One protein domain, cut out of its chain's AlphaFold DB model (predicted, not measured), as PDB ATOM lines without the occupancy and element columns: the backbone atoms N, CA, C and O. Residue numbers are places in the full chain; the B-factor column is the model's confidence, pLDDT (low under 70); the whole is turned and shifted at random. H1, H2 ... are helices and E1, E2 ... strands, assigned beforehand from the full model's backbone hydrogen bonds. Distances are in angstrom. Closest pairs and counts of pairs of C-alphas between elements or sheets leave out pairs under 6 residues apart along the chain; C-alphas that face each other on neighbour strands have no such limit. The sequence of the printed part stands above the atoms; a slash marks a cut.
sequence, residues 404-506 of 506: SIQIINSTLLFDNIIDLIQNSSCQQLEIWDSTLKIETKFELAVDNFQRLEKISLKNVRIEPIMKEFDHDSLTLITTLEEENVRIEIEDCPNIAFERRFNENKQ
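This is residues 404 to 506 of the 506 residues of an uncharacterized protein of Streptococcus suis (UniProt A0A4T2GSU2). The chain is wound in stacked turns, a short solenoid whose walls are three small parallel sheets: E1, E3, E6 and E9 make one wall, E2, E4 and E7 a second, and E5, E8 and E10 a third. H1 belongs to the first turn, and residues 500 to 506 trail away from the body as a tail that adds to its length. The printed part has 103 residues, with one named helix and ten named strands in the order E1, E2, H1, then E3 to E10; the class is mostly strand. The whole is compact, with a radius of gyration of the C-alphas of 13.6 A, and spans 44 by 29 by 25 A.

Start at E1, residues 404 to 408, and look across to E3, residues 428 to 432: they are parallel neighbours at 3 degrees, with N 405 and O 428 2.8 A apart. Beside E3 find E6, residues 454 to 458, parallel at 1 degrees, with N 429 and O 454 at 2.9 A. Next is the edge strand E9, residues 486 to 490, parallel to E6 at 1 degrees, with N 457 and O 488 at 2.8 A. In the second sheet, E2, residues 411 to 413, is parallel to E4, residues 435 to 438, at 16 degrees, with N 437 and O 412 at 2.8 A. E4 is parallel to E7, residues 461 to 464, at 27 degrees, with N 436 and O 461 at 2.8 A. E6 runs on into E7 across a break of 2 residues, at 88 degrees. H1, residues 415 to 421, only grazes this second sheet with its residues 415 to 416; 2 of its 3 O i to N i+4 pairs are within hydrogen-bond range. In the third sheet, E8, residues 474 to 478, is parallel to E5, residues 442 to 445, at 16 degrees, with N 444 and O 475 at 2.9 A. On to E10, residues 495 to 499, E8 is parallel at 18 degrees, with N 498 and O 476 at 2.9 A. E9 and E10 are near each other.

Find C-alpha 404 at (86.648, 79.795, 105.970), where E1 begins its 13.0 A. E2 is 7.2 A long, H1 10.0 A, E3 13.0 A, E4 9.8 A and E5 9.5 A. E6 begins at C-alpha 454, (80.214, 81.039, 112.439), and covers 13.0 A; E7 covers 10.0 A, E8 13.2 A and E9 13.3 A. E10, 13.4 A, ends at C-alpha 499, (67.413, 88.327, 114.313).

The C-alphas of Asn 409 and Gln 506, the two farthest apart, are 45.4 A from each other. The printed part has no cut and no long link. Look for low confidence, pLDDT under 70, at residues 440 to 442, 466 to 473 and 501 to 506.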
ATOM      1  N   SER A 404      86.697  78.614 105.120       94.56
ATOM      2  CA  SER A 404      86.648  79.795 105.970       94.56
ATOM      3  C   SER A 404      87.300  80.997 105.301       94.56
ATOM      4  O   SER A 404      88.224  80.850 104.500       94.56
ATOM      5  N   ILE A 405      86.833  82.187 105.665       95.50
ATOM      6  CA  ILE A 405      87.377  83.467 105.224       95.50
ATOM      7  C   ILE A 405      87.721  84.291 106.457       95.50
ATOM      8  O   ILE A 405      86.865  84.564 107.296       95.50
ATOM      9  N   GLN A 406      88.982  84.700 106.544       96.50
ATOM     10  CA  GLN A 406      89.497  85.564 107.599       96.50
ATOM     11  C   GLN A 406      89.979  86.877 106.983       96.50
ATOM     12  O   GLN A 406      90.769  86.854 106.043       96.50
ATOM     13  N   ILE A 407      89.515  88.012 107.502       96.50
ATOM     14  CA  ILE A 407      89.945  89.356 107.098       96.50
ATOM     15  C   ILE A 407      90.501  90.066 108.330       96.50
ATOM     16  O   ILE A 407      89.776  90.318 109.287       96.50
ATOM     17  N   ILE A 408      91.793  90.377 108.328       96.38
ATOM     18  CA  ILE A 408      92.509  90.855 109.513       96.38
ATOM     19  C   ILE A 408      93.280  92.130 109.167       96.38
ATOM     20  O   ILE A 408      93.958  92.192 108.138       96.38
ATOM     21  N   ASN A 409      93.193  93.153 110.019       95.81
ATOM     22  CA  ASN A 409      93.941  94.410 109.886       95.81
ATOM     23  C   ASN A 409      93.912  95.022 108.466       95.81
ATOM     24  O   ASN A 409      94.931  95.474 107.939       95.81
ATOM     25  N   SER A 410      92.760  94.965 107.799       94.81
ATOM     26  CA  SER A 410      92.630  95.322 106.382       94.81
ATOM     27  C   SER A 410      91.643  96.470 106.175       94.81
ATOM     28  O   SER A 410      90.700  96.632 106.948       94.81
ATOM     29  N   THR A 411      91.841  97.254 105.114       93.31
ATOM     30  CA  THR A 411      90.899  98.298 104.678       93.31
ATOM     31  C   THR A 411      90.384  97.962 103.288       93.31
ATOM     32  O   THR A 411      91.101  98.157 102.309       93.31
ATOM     33  N   LEU A 412      89.158  97.452 103.178       91.50
ATOM     34  CA  LEU A 412      88.650  96.859 101.934       91.50
ATOM     35  C   LEU A 412      87.273  97.407 101.572       91.50
ATOM     36  O   LEU A 412      86.479  97.713 102.457       91.50
ATOM     37  N   LEU A 413      86.980  97.480 100.271       89.19
ATOM     38  CA  LEU A 413      85.610  97.640  99.788       89.19
ATOM     39  C   LEU A 413      84.880  96.308  99.959       89.19
ATOM     40  O   LEU A 413      85.175  95.345  99.252       89.19
ATOM     41  N   PHE A 414      83.989  96.244 100.944       86.12
ATOM     42  CA  PHE A 414      83.393  94.994 101.402       86.12
ATOM     43  C   PHE A 414      82.372  94.429 100.416       86.12
ATOM     44  O   PHE A 414      82.300  93.208 100.275       86.12
ATOM     45  N   ASP A 415      81.680  95.300  99.675       83.62
ATOM     46  CA  ASP A 415      80.729  94.925  98.620       83.62
ATOM     47  C   ASP A 415      81.365  93.935  97.624       83.62
ATOM     48  O   ASP A 415      80.815  92.870  97.347       83.62
ATOM     49  N   ASN A 416      82.611  94.197  97.207       84.94
ATOM     50  CA  ASN A 416      83.347  93.343  96.270       84.94
ATOM     51  C   ASN A 416      83.596  91.915  96.776       84.94
ATOM     52  O   ASN A 416      83.799  91.010  95.968       84.94
ATOM     53  N   ILE A 417      83.674  91.718  98.092       86.25
ATOM     54  CA  ILE A 417      83.917  90.402  98.690       86.25
ATOM     55  C   ILE A 417      82.585  89.721  98.961       86.25
ATOM     56  O   ILE A 417      82.419  88.557  98.603       86.25
ATOM     57  N   ILE A 418      81.631  90.439  99.561       83.69
ATOM     58  CA  ILE A 418      80.332  89.874  99.911       83.69
ATOM     59  C   ILE A 418      79.592  89.364  98.681       83.69
ATOM     60  O   ILE A 418      79.117  88.230  98.715       83.69
ATOM     61  N   ASP A 419      79.554  90.126  97.591       82.81
ATOM     62  CA  ASP A 419      78.863  89.710  96.365       82.81
ATOM     63  C   ASP A 419      79.396  88.381  95.806       82.81
ATOM     64  O   ASP A 419      78.667  87.624  95.164       82.81
ATOM     65  N   LEU A 420      80.666  88.061  96.077       84.38
ATOM     66  CA  LEU A 420      81.292  86.805  95.662       84.38
ATOM     67  C   LEU A 420      80.996  85.641  96.612       84.38
ATOM     68  O   LEU A 420      81.015  84.488  96.176       84.38
ATOM     69  N   ILE A 421      80.746  85.921  97.893       84.19
ATOM     70  CA  ILE A 421      80.576  84.892  98.929       84.19
ATOM     71  C   ILE A 421      79.118  84.705  99.362       84.19
ATOM     72  O   ILE A 421      78.812  83.744 100.067       84.19
ATOM     73  N   GLN A 422      78.187  85.555  98.933       77.56
ATOM     74  CA  GLN A 422      76.759  85.270  99.065       77.56
ATOM     75  C   GLN A 422      76.417  83.992  98.284       77.56
ATOM     76  O   GLN A 422      76.823  83.815  97.136       77.56
ATOM     77  N   ASN A 423      75.658  83.081  98.895       80.00
ATOM     78  CA  ASN A 423      75.368  81.741  98.364       80.00
ATOM     79  C   ASN A 423      76.608  80.838  98.216       80.00
ATOM     80  O   ASN A 423      76.610  79.916  97.397       80.00
ATOM     81  N   SER A 424      77.661  81.098  98.999       82.62
ATOM     82  CA  SER A 424      78.848  80.239  99.107       82.62
ATOM     83  C   SER A 424      78.638  79.055 100.055       82.62
ATOM     84  O   SER A 424      77.682  79.007 100.839       82.62
ATOM     85  N   SER A 425      79.582  78.112 100.012       84.56
ATOM     86  CA  SER A 425      79.715  77.029 100.991       84.56
ATOM     87  C   SER A 425      80.619  77.389 102.178       84.56
ATOM     88  O   SER A 425      81.048  76.485 102.894       84.56
ATOM     89  N   CYS A 426      80.913  78.680 102.379       88.19
ATOM     90  CA  CYS A 426      81.753  79.164 103.473       88.19
ATOM     91  C   CYS A 426      81.152  78.797 104.831       88.19
ATOM     92  O   CYS A 426      79.994  79.119 105.100       88.19
ATOM     93  N   GLN A 427      81.945  78.144 105.687       90.25
ATOM     94  CA  GLN A 427      81.510  77.727 107.022       90.25
ATOM     95  C   GLN A 427      81.820  78.777 108.087       90.25
ATOM     96  O   GLN A 427      81.096  78.886 109.076       90.25
ATOM     97  N   GLN A 428      82.883  79.564 107.909       93.06
ATOM     98  CA  GLN A 428      83.315  80.539 108.911       93.06
ATOM     99  C   GLN A 428      83.749  81.848 108.257       93.06
ATOM    100  O   GLN A 428      84.646  81.846 107.418       93.06
ATOM    101  N   LEU A 429      83.148  82.964 108.670       92.94
ATOM    102  CA  LEU A 429      83.560  84.311 108.279       92.94
ATOM    103  C   LEU A 429      84.036  85.076 109.516       92.94
ATOM    104  O   LEU A 429      83.257  85.338 110.431       92.94
ATOM    105  N   GLU A 430      85.309  85.448 109.546       95.38
ATOM    106  CA  GLU A 430      85.913  86.154 110.675       95.38
ATOM    107  C   GLU A 430      86.574  87.447 110.193       95.38
ATOM    108  O   GLU A 430      87.390  87.432 109.274       95.38
ATOM    109  N   ILE A 431      86.219  88.578 110.799       95.06
ATOM    110  CA  ILE A 431      86.763  89.892 110.454       95.06
ATOM    111  C   ILE A 431      87.250  90.576 111.725       95.06
ATOM    112  O   ILE A 431      86.455  90.855 112.626       95.06
ATOM    113  N   TRP A 432      88.547  90.865 111.790       95.88
ATOM    114  CA  TRP A 432      89.200  91.434 112.967       95.88
ATOM    115  C   TRP A 432      90.002  92.685 112.625       95.88
ATOM    116  O   TRP A 432      90.669  92.744 111.590       95.88
ATOM    117  N   ASP A 433      89.949  93.682 113.509       95.81
ATOM    118  CA  ASP A 433      90.794  94.884 113.473       95.81
ATOM    119  C   ASP A 433      90.783  95.609 112.112       95.81
ATOM    120  O   ASP A 433      91.778  96.194 111.691       95.81
ATOM    121  N   SER A 434      89.669  95.535 111.382       94.31
ATOM    122  CA  SER A 434      89.584  95.935 109.973       94.31
ATOM    123  C   SER A 434      88.617  97.097 109.760       94.31
ATOM    124  O   SER A 434      87.675  97.305 110.526       94.31
ATOM    125  N   THR A 435      88.836  97.848 108.681       91.88
ATOM    126  CA  THR A 435      87.941  98.913 108.221       91.88
ATOM    127  C   THR A 435      87.257  98.485 106.925       91.88
ATOM    128  O   THR A 435      87.895  98.302 105.891       91.88
ATOM    129  N   LEU A 436      85.942  98.315 106.966       90.00
ATOM    130  CA  LEU A 436      85.137  97.918 105.820       90.00
ATOM    131  C   LEU A 436      84.503  99.158 105.198       90.00
ATOM    132  O   LEU A 436      83.701  99.846 105.829       90.00
ATOM    133  N   LYS A 437      84.867  99.438 103.951       88.62
ATOM    134  CA  LYS A 437      84.222 100.465 103.140       88.62
ATOM    135  C   LYS A 437      83.005  99.870 102.451       88.62
ATOM    136  O   LYS A 437      83.101  98.756 101.941       88.62
ATOM    137  N   ILE A 438      81.901 100.608 102.428       84.62
ATOM    138  CA  ILE A 438      80.656 100.189 101.771       84.62
ATOM    139  C   ILE A 438      80.107 101.311 100.885       84.62
ATOM    140  O   ILE A 438      80.181 102.489 101.252       84.62
ATOM    141  N   GLU A 439      79.572 100.975  99.715       77.81
ATOM    142  CA  GLU A 439      78.997 101.965  98.791       77.81
ATOM    143  C   GLU A 439      77.619 102.455  99.250       77.81
ATOM    144  O   GLU A 439      77.304 103.641  99.129       77.81
ATOM    145  N   THR A 440      76.808 101.563  99.819       67.06
ATOM    146  CA  THR A 440      75.429 101.834 100.257       67.06
ATOM    147  C   THR A 440      75.169 101.231 101.635       67.06
ATOM    148  O   THR A 440      75.957 100.409 102.096       67.06
ATOM    149  N   LYS A 441      74.083 101.636 102.317       64.06
ATOM    150  CA  LYS A 441      73.640 100.950 103.543       64.06
ATOM    151  C   LYS A 441      73.490  99.456 103.239       64.06
ATOM    152  O   LYS A 441      72.677  99.091 102.391       64.06
ATOM    153  N   PHE A 442      74.276  98.629 103.922       69.94
ATOM    154  CA  PHE A 442      74.439  97.226 103.565       69.94
ATOM    155  C   PHE A 442      73.691  96.324 104.551       69.94
ATOM    156  O   PHE A 442      73.952  96.348 105.755       69.94
ATOM    157  N   GLU A 443      72.759  95.520 104.044       74.38
ATOM    158  CA  GLU A 443      72.107  94.450 104.802       74.38
ATOM    159  C   GLU A 443      72.731  93.112 104.396       74.38
ATOM    160  O   GLU A 443      72.578  92.663 103.260       74.38
ATOM    161  N   LEU A 444      73.441  92.458 105.318       77.06
ATOM    162  CA  LEU A 444      73.983  91.122 105.081       77.06
ATOM    163  C   LEU A 444      73.001  90.080 105.618       77.06
ATOM    164  O   LEU A 444      72.929  89.841 106.825       77.06
ATOM    165  N   ALA A 445      72.261  89.445 104.711       80.81
ATOM    166  CA  ALA A 445      71.427  88.296 105.037       80.81
ATOM    167  C   ALA A 445      72.305  87.051 105.240       80.81
ATOM    168  O   ALA A 445      72.797  86.454 104.282       80.81
ATOM    169  N   VAL A 446      72.494  86.655 106.498       80.00
ATOM    170  CA  VAL A 446      73.274  85.473 106.905       80.00
ATOM    171  C   VAL A 446      72.671  84.184 106.339       80.00
ATOM    172  O   VAL A 446      73.382  83.236 106.022       80.00
ATOM    173  N   ASP A 447      71.357  84.177 106.133       79.81
ATOM    174  CA  ASP A 447      70.612  83.039 105.596       79.81
ATOM    175  C   ASP A 447      70.986  82.722 104.138       79.81
ATOM    176  O   ASP A 447      70.734  81.620 103.655       79.81
ATOM    177  N   ASN A 448      71.621  83.669 103.436       82.56
ATOM    178  CA  ASN A 448      72.111  83.458 102.076       82.56
ATOM    179  C   ASN A 448      73.403  82.629 102.038       82.56
ATOM    180  O   ASN A 448      73.899  82.349 100.953       82.56
ATOM    181  N   PHE A 449      73.983  82.233 103.172       81.31
ATOM    182  CA  PHE A 449      75.131  81.329 103.195       81.31
ATOM    183  C   PHE A 449      74.664  79.893 103.445       81.31
ATOM    184  O   PHE A 449      74.003  79.607 104.439       81.31
ATOM    185  N   GLN A 450      75.026  78.958 102.562       79.88
ATOM    186  CA  GLN A 450      74.446  77.608 102.588       79.88
ATOM    187  C   GLN A 450      74.952  76.732 103.741       79.88
ATOM    188  O   GLN A 450      74.277  75.778 104.122       79.88
ATOM    189  N   ARG A 451      76.163  76.999 104.242       85.25
ATOM    190  CA  ARG A 451      76.865  76.155 105.227       85.25
ATOM    191  C   ARG A 451      77.503  76.943 106.367       85.25
ATOM    192  O   ARG A 451      78.378  76.417 107.044       85.25
ATOM    193  N   LEU A 452      77.126  78.204 106.547       86.69
ATOM    194  CA  LEU A 452      77.776  79.059 107.529       86.69
ATOM    195  C   LEU A 452      77.431  78.608 108.943       86.69
ATOM    196  O   LEU A 452      76.266  78.530 109.304       86.69
ATOM    197  N   GLU A 453      78.457  78.346 109.737       89.88
ATOM    198  CA  GLU A 453      78.365  77.911 111.129       89.88
ATOM    199  C   GLU A 453      78.797  79.035 112.082       89.88
ATOM    200  O   GLU A 453      78.360  79.085 113.234       89.88
ATOM    201  N   LYS A 454      79.660  79.956 111.618       91.00
ATOM    202  CA  LYS A 454      80.214  81.039 112.439       91.00
ATOM    203  C   LYS A 454      80.400  82.351 111.669       91.00
ATOM    204  O   LYS A 454      81.033  82.369 110.615       91.00
ATOM    205  N   ILE A 455      79.958  83.457 112.269       91.38
ATOM    206  CA  ILE A 455      80.382  84.824 111.935       91.38
ATOM    207  C   ILE A 455      81.018  85.454 113.176       91.38
ATOM    208  O   ILE A 455      80.411  85.451 114.245       91.38
ATOM    209  N   SER A 456      82.218  86.019 113.041       93.12
ATOM    210  CA  SER A 456      82.899  86.739 114.123       93.12
ATOM    211  C   SER A 456      83.404  88.091 113.638       93.12
ATOM    212  O   SER A 456      84.210  88.152 112.715       93.12
ATOM    213  N   LEU A 457      82.935  89.174 114.254       93.00
ATOM    214  CA  LEU A 457      83.358  90.543 113.982       93.00
ATOM    215  C   LEU A 457      83.964  91.132 115.257       93.00
ATOM    216  O   LEU A 457      83.278  91.258 116.271       93.00
ATOM    217  N   LYS A 458      85.247  91.498 115.216       94.06
ATOM    218  CA  LYS A 458      85.960  92.069 116.367       94.06
ATOM    219  C   LYS A 458      86.689  93.346 115.976       94.06
ATOM    220  O   LYS A 458      87.515  93.318 115.069       94.06
ATOM    221  N   ASN A 459      86.420  94.449 116.674       93.00
ATOM    222  CA  ASN A 459      87.050  95.748 116.413       93.00
ATOM    223  C   ASN A 459      86.945  96.165 114.927       93.00
ATOM    224  O   ASN A 459      87.919  96.588 114.302       93.00
ATOM    225  N   VAL A 460      85.757  95.989 114.338       91.00
ATOM    226  CA  VAL A 460      85.484  96.314 112.931       91.00
ATOM    227  C   VAL A 460      84.857  97.698 112.825       91.00
ATOM    228  O   VAL A 460      83.881  98.016 113.509       91.00
ATOM    229  N   ARG A 461      85.396  98.527 111.928       88.69
ATOM    230  CA  ARG A 461      84.862  99.858 111.612       88.69
ATOM    231  C   ARG A 461      84.221  99.850 110.237       88.69
ATOM    232  O   ARG A 461      84.800  99.315 109.301       88.69
ATOM    233  N   ILE A 462      83.057 100.476 110.116       85.94
ATOM    234  CA  ILE A 462      82.389 100.652 108.826       85.94
ATOM    235  C   ILE A 462      82.536 102.107 108.379       85.94
ATOM    236  O   ILE A 462      82.218 103.017 109.149       85.94
ATOM    237  N   GLU A 463      83.005 102.309 107.148       85.56
ATOM    238  CA  GLU A 463      83.172 103.614 106.504       85.56
ATOM    239  C   GLU A 463      82.321 103.696 105.223       85.56
ATOM    240  O   GLU A 463      82.678 103.103 104.203       85.56
ATOM    241  N   PRO A 464      81.196 104.428 105.220       78.06
ATOM    242  CA  PRO A 464      80.426 104.623 103.999       78.06
ATOM    243  C   PRO A 464      81.197 105.510 103.010       78.06
ATOM    244  O   PRO A 464      81.723 106.563 103.373       78.06
ATOM    245  N   ILE A 465      81.246 105.103 101.740       77.00
ATOM    246  CA  ILE A 465      81.899 105.878 100.672       77.00
ATOM    247  C   ILE A 465      81.063 107.120 100.319       77.00
ATOM    248  O   ILE A 465      81.617 108.174  99.995       77.00
ATOM    249  N   MET A 466      79.734 107.029 100.420       69.12
ATOM    250  CA  MET A 466      78.824 108.156 100.205       69.12
ATOM    251  C   MET A 466      78.412 108.803 101.535       69.12
ATOM    252  O   MET A 466      78.050 108.122 102.489       69.12
ATOM    253  N   LYS A 467      78.435 110.142 101.596       57.84
ATOM    254  CA  LYS A 467      78.250 110.944 102.825       57.84
ATOM    255  C   LYS A 467      76.831 110.953 103.423       57.84
ATOM    256  O   LYS A 467      76.631 111.614 104.434       57.84
ATOM    257  N   GLU A 468      75.850 110.294 102.812       57.09
ATOM    258  CA  GLU A 468      74.423 110.464 103.150       57.09
ATOM    259  C   GLU A 468      73.871 109.469 104.192       57.09
ATOM    260  O   GLU A 468      72.661 109.426 104.401       57.09
ATOM    261  N   PHE A 469      74.712 108.680 104.871       56.19
ATOM    262  CA  PHE A 469      74.238 107.619 105.770       56.19
ATOM    263  C   PHE A 469      74.503 107.919 107.249       56.19
ATOM    264  O   PHE A 469      75.649 108.116 107.649       56.19
ATOM    265  N   ASP A 470      73.431 107.894 108.047       52.41
ATOM    266  CA  ASP A 470      73.447 108.105 109.495       52.41
ATOM    267  C   ASP A 470      73.034 106.817 110.240       52.41
ATOM    268  O   ASP A 470      72.048 106.157 109.906       52.41
ATOM    269  N   HIS A 471      73.807 106.512 111.279       51.50
ATOM    270  CA  HIS A 471      73.530 105.648 112.432       51.50
ATOM    271  C   HIS A 471      73.619 104.111 112.380       51.50
ATOM    272  O   HIS A 471      74.024 103.578 113.402       51.50
ATOM    273  N   ASP A 472      73.411 103.405 111.267       53.94
ATOM    274  CA  ASP A 472      73.771 101.972 111.161       53.94
ATOM    275  C   ASP A 472      74.253 101.671 109.743       53.94
ATOM    276  O   ASP A 472      73.470 101.666 108.789       53.94
ATOM    277  N   SER A 473      75.560 101.477 109.584       65.75
ATOM    278  CA  SER A 473      76.173 101.332 108.261       65.75
ATOM    279  C   SER A 473      76.065  99.893 107.734       65.75
ATOM    280  O   SER A 473      75.877  99.696 106.535       65.75
ATOM    281  N   LEU A 474      76.113  98.897 108.628       71.88
ATOM    282  CA  LEU A 474      75.961  97.475 108.310       71.88
ATOM    283  C   LEU A 474      74.940  96.828 109.258       71.88
ATOM    284  O   LEU A 474      75.118  96.871 110.476       71.88
ATOM    285  N   THR A 475      73.906  96.193 108.707       77.62
ATOM    286  CA  THR A 475      72.944  95.388 109.477       77.62
ATOM    287  C   THR A 475      73.094  93.916 109.106       77.62
ATOM    288  O   THR A 475      72.919  93.534 107.950       77.62
ATOM    289  N   LEU A 476      73.417  93.077 110.087       78.56
ATOM    290  CA  LEU A 476      73.404  91.622 109.943       78.56
ATOM    291  C   LEU A 476      71.988  91.104 110.211       78.56
ATOM    292  O   LEU A 476      71.460  91.329 111.300       78.56
ATOM    293  N   ILE A 477      71.395  90.401 109.246       80.69
ATOM    294  CA  ILE A 477      70.030  89.870 109.346       80.69
ATOM    295  C   ILE A 477      70.069  88.349 109.261       80.69
ATOM    296  O   ILE A 477      70.657  87.794 108.334       80.69
ATOM    297  N   THR A 478      69.414  87.666 110.198       78.81
ATOM    298  CA  THR A 478      69.255  86.207 110.129       78.81
ATOM    299  C   THR A 478      67.905  85.734 110.649       78.81
ATOM    300  O   THR A 478      67.370  86.303 111.603       78.81
ATOM    301  N   THR A 479      67.374  84.675 110.043       77.31
ATOM    302  CA  THR A 479      66.249  83.888 110.570       77.31
ATOM    303  C   THR A 479      66.702  82.595 111.256       77.31
ATOM    304  O   THR A 479      65.877  81.871 111.819       77.31
ATOM    305  N   LEU A 480      68.008  82.308 111.243       75.50
ATOM    306  CA  LEU A 480      68.595  81.098 111.806       75.50
ATOM    307  C   LEU A 480      68.737  81.193 113.331       75.50
ATOM    308  O   LEU A 480      69.097  82.229 113.907       75.50
ATOM    309  N   GLU A 481      68.451  80.071 113.993       74.44
ATOM    310  CA  GLU A 481      68.632  79.921 115.436       74.44
ATOM    311  C   GLU A 481      70.118  79.843 115.813       74.44
ATOM    312  O   GLU A 481      70.972  79.457 115.016       74.44
ATOM    313  N   GLU A 482      70.416  80.191 117.061       70.62
ATOM    314  CA  GLU A 482      71.774  80.271 117.618       70.62
ATOM    315  C   GLU A 482      72.511  78.920 117.629       70.62
ATOM    316  O   GLU A 482      73.735  78.880 117.544       70.62
ATOM    317  N   GLU A 483      71.763  77.814 117.675       70.44
ATOM    318  CA  GLU A 483      72.292  76.449 117.555       70.44
ATOM    319  C   GLU A 483      72.773  76.120 116.130       70.44
ATOM    320  O   GLU A 483      73.586  75.216 115.958       70.44
ATOM    321  N   ASN A 484      72.298  76.861 115.120       76.56
ATOM    322  CA  ASN A 484      72.643  76.652 113.712       76.56
ATOM    323  C   ASN A 484      73.767  77.583 113.241       76.56
ATOM    324  O   ASN A 484      74.580  77.173 112.419       76.56
ATOM    325  N   VAL A 485      73.822  78.820 113.751       82.38
ATOM    326  CA  VAL A 485      74.872  79.794 113.411       82.38
ATOM    327  C   VAL A 485      75.298  80.582 114.643       82.38
ATOM    328  O   VAL A 485      74.497  81.289 115.263       82.38
ATOM    329  N   ARG A 486      76.594  80.528 114.958       86.12
ATOM    330  CA  ARG A 486      77.213  81.319 116.024       86.12
ATOM    331  C   ARG A 486      77.609  82.696 115.499       86.12
ATOM    332  O   ARG A 486      78.422  82.798 114.585       86.12
ATOM    333  N   ILE A 487      77.079  83.754 116.109       87.25
ATOM    334  CA  ILE A 487      77.376  85.145 115.739       87.25
ATOM    335  C   ILE A 487      78.043  85.844 116.922       87.25
ATOM    336  O   ILE A 487      77.489  85.891 118.017       87.25
ATOM    337  N   GLU A 488      79.242  86.378 116.701       89.44
ATOM    338  CA  GLU A 488      80.039  87.097 117.697       89.44
ATOM    339  C   GLU A 488      80.333  88.507 117.191       89.44
ATOM    340  O   GLU A 488      80.880  88.669 116.101       89.44
ATOM    341  N   ILE A 489      79.976  89.527 117.972       87.94
ATOM    342  CA  ILE A 489      80.242  90.934 117.650       87.94
ATOM    343  C   ILE A 489      80.844  91.590 118.891       87.94
ATOM    344  O   ILE A 489      80.202  91.648 119.939       87.94
ATOM    345  N   GLU A 490      82.073  92.077 118.775       90.44
ATOM    346  CA  GLU A 490      82.828  92.715 119.857       90.44
ATOM    347  C   GLU A 490      83.444  94.022 119.340       90.44
ATOM    348  O   GLU A 490      84.068  94.047 118.280       90.44
ATOM    349  N   ASP A 491      83.258  95.123 120.071       87.56
ATOM    350  CA  ASP A 491      83.860  96.432 119.770       87.56
ATOM    351  C   ASP A 491      83.616  96.959 118.337       87.56
ATOM    352  O   ASP A 491      84.493  97.555 117.713       87.56
ATOM    353  N   CYS A 492      82.408  96.759 117.798       85.88
ATOM    354  CA  CYS A 492      82.024  97.196 116.451       85.88
ATOM    355  C   CYS A 492      81.002  98.357 116.507       85.88
ATOM    356  O   CYS A 492      79.801  98.100 116.550       85.88
ATOM    357  N   PRO A 493      81.430  99.637 116.514       78.25
ATOM    358  CA  PRO A 493      80.556 100.773 116.842       78.25
ATOM    359  C   PRO A 493      79.462 101.101 115.808       78.25
ATOM    360  O   PRO A 493      78.524 101.806 116.159       78.25
ATOM    361  N   ASN A 494      79.567 100.603 114.567       78.56
ATOM    362  CA  ASN A 494      78.663 100.933 113.447       78.56
ATOM    363  C   ASN A 494      77.976  99.688 112.845       78.56
ATOM    364  O   ASN A 494      77.624  99.687 111.660       78.56
ATOM    365  N   ILE A 495      77.866  98.605 113.623       80.12
ATOM    366  CA  ILE A 495      77.292  97.329 113.179       80.12
ATOM    367  C   ILE A 495      76.095  96.982 114.061       80.12
ATOM    368  O   ILE A 495      76.238  96.813 115.271       80.12
ATOM    369  N   ALA A 496      74.933  96.826 113.432       77.19
ATOM    370  CA  ALA A 496      73.712  96.355 114.073       77.19
ATOM    371  C   ALA A 496      73.465  94.874 113.751       77.19
ATOM    372  O   ALA A 496      73.751  94.405 112.647       77.19
ATOM    373  N   PHE A 497      72.890  94.141 114.704       78.00
ATOM    374  CA  PHE A 497      72.453  92.757 114.518       78.00
ATOM    375  C   PHE A 497      70.949  92.640 114.759       78.00
ATOM    376  O   PHE A 497      70.454  93.007 115.826       78.00
ATOM    377  N   GLU A 498      70.233  92.109 113.770       79.00
ATOM    378  CA  GLU A 498      68.792  91.881 113.809       79.00
ATOM    379  C   GLU A 498      68.496  90.396 113.535       79.00
ATOM    380  O   GLU A 498      68.717  89.885 112.435       79.00
ATOM    381  N   ARG A 499      67.952  89.679 114.525       74.94
ATOM    382  CA  ARG A 499      67.413  88.327 114.313       74.94
ATOM    383  C   ARG A 499      65.911  88.426 114.035       74.94
ATOM    384  O   ARG A 499      65.147  88.828 114.913       74.94
ATOM    385  N   ARG A 500      65.488  88.058 112.823       76.75
ATOM    386  CA  ARG A 500      64.080  88.064 112.399       76.75
ATOM    387  C   ARG A 500      63.478  86.685 112.636       76.75
ATOM    388  O   ARG A 500      63.851  85.716 111.988       76.75
ATOM    389  N   PHE A 501      62.536  86.577 113.565       59.28
ATOM    390  CA  PHE A 501      61.808  85.327 113.777       59.28
ATOM    391  C   PHE A 501      60.702  85.205 112.724       59.28
ATOM    392  O   PHE A 501      59.892  86.115 112.565       59.28
ATOM    393  N   ASN A 502      60.658  84.087 111.995       51.69
ATOM    394  CA  ASN A 502      59.547  83.799 111.090       51.69
ATOM    395  C   ASN A 502      58.259  83.636 111.913       51.69
ATOM    396  O   ASN A 502      58.066  82.614 112.567       51.69
ATOM    397  N   GLU A 503      57.348  84.608 111.839       44.25
ATOM    398  CA  GLU A 503      56.046  84.581 112.530       44.25
ATOM    399  C   GLU A 503      55.072  83.502 111.994       44.25
ATOM    400  O   GLU A 503      53.953  83.379 112.482       44.25
ATOM    401  N   ASN A 504      55.492  82.654 111.044       42.44
ATOM    402  CA  ASN A 504      54.673  81.601 110.424       42.44
ATOM    403  C   ASN A 504      55.028  80.168 110.878       42.44
ATOM    404  O   ASN A 504      54.997  79.233 110.078       42.44
ATOM    405  N   LYS A 505      55.350  79.966 112.160       41.59
ATOM    406  CA  LYS A 505      55.279  78.641 112.805       41.59
ATOM    407  C   LYS A 505      54.211  78.667 113.903       41.59
ATOM    408  O   LYS A 505      54.523  78.874 115.073       41.59
ATOM    409  N   GLN A 506      52.957  78.456 113.503       32.84
ATOM    410  CA  GLN A 506      51.898  77.906 114.357       32.84
ATOM    411  C   GLN A 506      51.398  76.603 113.755       32.84
ATOM    412  O   GLN A 506      51.212  76.571 112.516       32.84
TER     413      GLN A 506